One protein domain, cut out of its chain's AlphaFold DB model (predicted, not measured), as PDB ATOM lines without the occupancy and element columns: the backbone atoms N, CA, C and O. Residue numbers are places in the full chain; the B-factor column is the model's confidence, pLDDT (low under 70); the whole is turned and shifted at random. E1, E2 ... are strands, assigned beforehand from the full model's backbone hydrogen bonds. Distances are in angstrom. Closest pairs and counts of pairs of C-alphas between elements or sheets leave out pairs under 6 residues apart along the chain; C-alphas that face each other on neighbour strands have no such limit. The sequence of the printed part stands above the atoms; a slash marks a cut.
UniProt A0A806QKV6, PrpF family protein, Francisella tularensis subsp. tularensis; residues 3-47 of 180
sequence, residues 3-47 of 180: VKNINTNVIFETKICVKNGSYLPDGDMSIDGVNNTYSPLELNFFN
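Overview. This is residues 3 to 47 of the 180 residues of the protein "PrpF family protein" of Francisella tularensis subsp. tularensis (UniProt A0A806QKV6). With little regular structure, the domain is a flat T: the two-stranded hairpin E1 and E2 is the stem, and their long link, residues 16 to 41, makes the crossbar, with one loop round Asn 20 and another round Gly 33. Residues 3 to 10 fold back at the far end of the stem. The printed part has 45 residues, with two named strands, E1 then E2, antiparallel, and no named helix; the class is all strand, with 10 residues in named elements. It is loose, radius of gyration of the C-alphas 13.0 A, spanning 31 by 30 by 14 A.

Along the chain. E1, residues 11 to 15, begins at C-alpha 11 (37.753, 14.890, 0.620) and is 13.5 A long. E2, residues 42 to 46, is 13.1 A long and ends at C-alpha 46 (33.182, 12.454, -1.334).

Arrangement. Residues 3 to 4 pair with residues 11 to 12 of E1, antiparallel. E1 and E2 are antiparallel neighbours at 159 degrees; N 13 and O 44 are within hydrogen-bond range at 2.8 A. Residues 18 to 19 pair with 22 to 23, antiparallel.

Size, cuts and confidence. The C-alphas farthest apart, Thr 8 and Asn 20, are 34.0 A apart. The printed part has no cut, and no printed residue is under 70 in pLDDT.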
ATOM      1  N   VAL A   3      42.877  12.458   0.220       95.12
ATOM      2  CA  VAL A   3      43.348  13.844   0.212       95.12
ATOM      3  C   VAL A   3      42.216  14.754   0.679       95.12
ATOM      4  O   VAL A   3      41.080  14.618   0.228       95.12
ATOM      5  N   LYS A   4      42.516  15.698   1.576       93.25
ATOM      6  CA  LYS A   4      41.584  16.756   1.988       93.25
ATOM      7  C   LYS A   4      41.982  18.067   1.317       93.25
ATOM      8  O   LYS A   4      43.067  18.583   1.566       93.25
ATOM      9  N   ASN A   5      41.095  18.631   0.503       91.12
ATOM     10  CA  ASN A   5      41.289  19.968  -0.047       91.12
ATOM     11  C   ASN A   5      41.026  21.011   1.048       91.12
ATOM     12  O   ASN A   5      39.881  21.234   1.425       91.12
ATOM     13  N   ILE A   6      42.067  21.673   1.557       92.06
ATOM     14  CA  ILE A   6      41.930  22.659   2.644       92.06
ATOM     15  C   ILE A   6      41.133  23.910   2.248       92.06
ATOM     16  O   ILE A   6      40.597  24.587   3.119       92.06
ATOM     17  N   ASN A   7      40.996  24.198   0.950       86.19
ATOM     18  CA  ASN A   7      40.221  25.345   0.489       86.19
ATOM     19  C   ASN A   7      38.717  25.075   0.580       86.19
ATOM     20  O   ASN A   7      37.956  25.994   0.861       86.19
ATOM     21  N   THR A   8      38.265  23.849   0.310       85.12
ATOM     22  CA  THR A   8      36.833  23.494   0.223       85.12
ATOM     23  C   THR A   8      36.382  22.504   1.293       85.12
ATOM     24  O   THR A   8      35.200  22.208   1.389       85.12
ATOM     25  N   ASN A   9      37.314  21.947   2.067       87.88
ATOM     26  CA  ASN A   9      37.132  20.787   2.944       87.88
ATOM     27  C   ASN A   9      36.647  19.502   2.247       87.88
ATOM     28  O   ASN A   9      36.468  18.493   2.929       87.88
ATOM     29  N   VAL A  10      36.509  19.500   0.917       89.31
ATOM     30  CA  VAL A  10      36.136  18.311   0.145       89.31
ATOM     31  C   VAL A  10      37.248  17.273   0.250       89.31
ATOM     32  O   VAL A  10      38.430  17.575   0.048       89.31
ATOM     33  N   ILE A  11      36.857  16.042   0.567       92.62
ATOM     34  CA  ILE A  11      37.753  14.890   0.620       92.62
ATOM     35  C   ILE A  11      37.622  14.142  -0.696       92.62
ATOM     36  O   ILE A  11      36.513  13.898  -1.169       92.62
ATOM     37  N   PHE A  12      38.747  13.747  -1.274       94.69
ATOM     38  CA  PHE A  12      38.760  12.873  -2.434       94.69
ATOM     39  C   PHE A  12      39.788  11.761  -2.272       94.69
ATOM     40  O   PHE A  12      40.798  11.905  -1.582       94.69
ATOM     41  N   GLU A  13      39.509  10.623  -2.884       96.56
ATOM     42  CA  GLU A  13      40.453   9.529  -3.022       96.56
ATOM     43  C   GLU A  13      41.118   9.603  -4.389       96.56
ATOM     44  O   GLU A  13      40.465   9.829  -5.404       96.56
ATOM     45  N   THR A  14      42.429   9.399  -4.391       95.19
ATOM     46  CA  THR A  14      43.251   9.262  -5.582       95.19
ATOM     47  C   THR A  14      43.668   7.806  -5.749       95.19
ATOM     48  O   THR A  14      44.180   7.188  -4.804       95.19
ATOM     49  N   LYS A  15      43.496   7.253  -6.948       95.38
ATOM     50  CA  LYS A  15      44.112   5.979  -7.338       95.38
ATOM     51  C   LYS A  15      45.126   6.254  -8.439       95.38
ATOM     52  O   LYS A  15      44.811   6.938  -9.408       95.38
ATOM     53  N   ILE A  16      46.343   5.760  -8.239       94.94
ATOM     54  CA  ILE A  16      47.483   5.945  -9.142       94.94
ATOM     55  C   ILE A  16      48.059   4.584  -9.524       94.94
ATOM     56  O   ILE A  16      47.999   3.638  -8.732       94.94
ATOM     57  N   CYS A  17      48.662   4.497 -10.705       95.75
ATOM     58  CA  CYS A  17      49.400   3.313 -11.125       95.75
ATOM     59  C   CYS A  17      50.766   3.251 -10.429       95.75
ATOM     60  O   CYS A  17      51.544   4.206 -10.460       95.75
ATOM     61  N   VAL A  18      51.066   2.109  -9.808       95.44
ATOM     62  CA  VAL A  18      52.330   1.856  -9.104       95.44
ATOM     63  C   VAL A  18      52.937   0.560  -9.627       95.44
ATOM     64  O   VAL A  18      52.250  -0.457  -9.716       95.44
ATOM     65  N   LYS A  19      54.234   0.581  -9.942       95.56
ATOM     66  CA  LYS A  19      55.021  -0.592 -10.335       95.56
ATOM     67  C   LYS A  19      56.293  -0.640  -9.495       95.56
ATOM     68  O   LYS A  19      57.017   0.345  -9.408       95.56
ATOM     69  N   ASN A  20      56.556  -1.784  -8.864       95.12
ATOM     70  CA  ASN A  20      57.717  -1.995  -7.988       95.12
ATOM     71  C   ASN A  20      57.854  -0.932  -6.876       95.12
ATOM     72  O   ASN A  20      58.954  -0.489  -6.567       95.12
ATOM     73  N   GLY A  21      56.729  -0.495  -6.302       93.62
ATOM     74  CA  GLY A  21      56.702   0.508  -5.230       93.62
ATOM     75  C   GLY A  21      56.839   1.966  -5.687       93.62
ATOM     76  O   GLY A  21      56.714   2.859  -4.854       93.62
ATOM     77  N   SER A  22      57.021   2.219  -6.986       94.00
ATOM     78  CA  SER A  22      57.154   3.565  -7.555       94.00
ATOM     79  C   SER A  22      55.982   3.918  -8.465       94.00
ATOM     80  O   SER A  22      55.399   3.047  -9.114       94.00
ATOM     81  N   TYR A  23      55.644   5.207  -8.527       94.56
ATOM     82  CA  TYR A  23      54.666   5.724  -9.484       94.56
ATOM     83  C   TYR A  23      55.080   5.373 -10.919       94.56
ATOM     84  O   TYR A  23      56.236   5.560 -11.295       94.56
ATOM     85  N   LEU A  24      54.131   4.858 -11.701       95.88
ATOM     86  CA  LEU A  24      54.316   4.540 -13.111       95.88
ATOM     87  C   LEU A  24      53.687   5.660 -13.952       95.88
ATOM     88  O   LEU A  24      52.461   5.703 -14.024       95.88
ATOM     89  N   PRO A  25      54.470   6.568 -14.562       94.31
ATOM     90  CA  PRO A  25      53.922   7.678 -15.342       94.31
ATOM     91  C   PRO A  25      53.387   7.253 -16.713       94.31
ATOM     92  O   PRO A  25      52.453   7.875 -17.216       94.31
ATOM     93  N   ASP A  26      53.968   6.212 -17.309       95.88
ATOM     94  CA  ASP A  26      53.638   5.786 -18.667       95.88
ATOM     95  C   ASP A  26      52.312   5.018 -18.707       95.88
ATOM     96  O   ASP A  26      52.041   4.158 -17.864       95.88
ATOM     97  N   GLY A  27      51.500   5.311 -19.719       95.44
ATOM     98  CA  GLY A  27      50.218   4.664 -19.971       95.44
ATOM     99  C   GLY A  27      49.584   5.157 -21.268       95.44
ATOM    100  O   GLY A  27      50.162   5.966 -21.996       95.44
ATOM    101  N   ASP A  28      48.396   4.648 -21.563       96.50
ATOM    102  CA  ASP A  28      47.650   4.871 -22.803       96.50
ATOM    103  C   ASP A  28      46.423   5.784 -22.625       96.50
ATOM    104  O   ASP A  28      45.716   6.062 -23.593       96.50
ATOM    105  N   MET A  29      46.189   6.312 -21.417       96.50
ATOM    106  CA  MET A  29      45.099   7.250 -21.156       96.50
ATOM    107  C   MET A  29      45.418   8.618 -21.764       96.50
ATOM    108  O   MET A  29      46.468   9.206 -21.489       96.50
ATOM    109  N   SER A  30      44.481   9.155 -22.542       96.38
ATOM    110  CA  SER A  30      44.507  10.527 -23.046       96.38
ATOM    111  C   SER A  30      43.452  11.387 -22.350       96.38
ATOM    112  O   SER A  30      42.406  10.901 -21.915       96.38
ATOM    113  N   ILE A  31      43.733  12.686 -22.244       94.38
ATOM    114  CA  ILE A  31      42.764  13.700 -21.821       94.38
ATOM    115  C   ILE A  31      42.838  14.889 -22.776       94.38
ATOM    116  O   ILE A  31      43.925  15.327 -23.157       94.38
ATOM    117  N   ASP A  32      41.681  15.421 -23.158       91.62
ATOM    118  CA  ASP A  32      41.613  16.551 -24.081       91.62
ATOM    119  C   ASP A  32      42.366  17.773 -23.526       91.62
ATOM    120  O   ASP A  32      42.205  18.166 -22.367       91.62
ATOM    121  N   GLY A  33      43.183  18.398 -24.377       88.69
ATOM    122  CA  GLY A  33      44.001  19.566 -24.031       88.69
ATOM    123  C   GLY A  33      45.405  19.249 -23.507       88.69
ATOM    124  O   GLY A  33      46.179  20.181 -23.288       88.69
ATOM    125  N   VAL A  34      45.762  17.972 -23.343       92.19
ATOM    126  CA  VAL A  34      47.132  17.538 -23.037       92.19
ATOM    127  C   VAL A  34      47.698  16.759 -24.219       92.19
ATOM    128  O   VAL A  34      47.056  15.861 -24.756       92.19
ATOM    129  N   ASN A  35      48.919  17.108 -24.624       90.31
ATOM    130  CA  ASN A  35      49.654  16.336 -25.618       90.31
ATOM    131  C   ASN A  35      50.221  15.069 -24.953       90.31
ATOM    132  O   ASN A  35      50.759  15.159 -23.850       90.31
ATOM    133  N   ASN A  36      50.193  13.936 -25.664       95.44
ATOM    134  CA  ASN A  36      50.626  12.597 -25.221       95.44
ATOM    135  C   ASN A  36      49.639  11.856 -24.300       95.44
ATOM    136  O   ASN A  36      48.591  12.376 -23.919       95.44
ATOM    137  N   THR A  37      49.986  10.609 -23.980       97.31
ATOM    138  CA  THR A  37      49.249   9.721 -23.076       97.31
ATOM    139  C   THR A  37      50.054   9.438 -21.813       97.31
ATOM    140  O   THR A  37      51.285   9.478 -21.824       97.31
ATOM    141  N   TYR A  38      49.346   9.144 -20.725       96.94
ATOM    142  CA  TYR A  38      49.927   8.868 -19.413       96.94
ATOM    143  C   TYR A  38      49.149   7.756 -18.709       96.94
ATOM    144  O   TYR A  38      48.097   7.314 -19.177       96.94
ATOM    145  N   SER A  39      49.655   7.275 -17.577       96.81
ATOM    146  CA  SER A  39      48.892   6.367 -16.726       96.81
ATOM    147  C   SER A  39      47.653   7.064 -16.142       96.81
ATOM    148  O   SER A  39      47.672   8.272 -15.874       96.81
ATOM    149  N   PRO A  40      46.539   6.336 -15.954       95.69
ATOM    150  CA  PRO A  40      45.322   6.925 -15.422       95.69
ATOM    151  C   PRO A  40      45.485   7.339 -13.955       95.69
ATOM    152  O   PRO A  40      46.064   6.623 -13.132       95.69
ATOM    153  N   LEU A  41      44.889   8.484 -13.618       94.06
ATOM    154  CA  LEU A  41      44.723   8.960 -12.250       94.06
ATOM    155  C   LEU A  41      43.228   9.130 -11.970       94.06
ATOM    156  O   LEU A  41      42.582  10.037 -12.491       94.06
ATOM    157  N   GLU A  42      42.679   8.251 -11.138       95.12
ATOM    158  CA  GLU A  42      41.264   8.285 -10.763       95.12
ATOM    159  C   GLU A  42      41.071   9.189  -9.544       95.12
ATOM    160  O   GLU A  42      41.794   9.062  -8.549       95.12
ATOM    161  N   LEU A  43      40.083  10.085  -9.617       95.44
ATOM    162  CA  LEU A  43      39.699  10.994  -8.540       95.44
ATOM    163  C   LEU A  43      38.253  10.726  -8.115       95.44
ATOM    164  O   LEU A  43      37.322  11.042  -8.852       95.44
ATOM    165  N   ASN A  44      38.062  10.213  -6.901       94.44
ATOM    166  CA  ASN A  44      36.742   9.968  -6.319       94.44
ATOM    167  C   ASN A  44      36.442  11.001  -5.240       94.44
ATOM    168  O   ASN A  44      37.051  10.975  -4.173       94.44
ATOM    169  N   PHE A  45      35.511  11.914  -5.504       94.00
ATOM    170  CA  PHE A  45      35.153  12.988  -4.579       94.00
ATOM    171  C   PHE A  45      34.010  12.565  -3.654       94.00
ATOM    172  O   PHE A  45      32.973  12.093  -4.112       94.00
ATOM    173  N   PHE A  46      34.174  12.792  -2.352       92.62
ATOM    174  CA  PHE A  46      33.182  12.454  -1.334       92.62
ATOM    175  C   PHE A  46      32.491  13.715  -0.819       92.62
ATOM    176  O   PHE A  46      33.157  14.684  -0.452       92.62
ATOM    177  N   ASN A  47      31.155  13.675  -0.766       90.62
ATOM    178  CA  ASN A  47      30.288  14.757  -0.287       90.62
ATOM    179  C   ASN A  47      30.659  16.151  -0.846       90.62
ATOM    180  O   ASN A  47      30.909  17.071  -0.070       90.62
TER     181      ASN A  47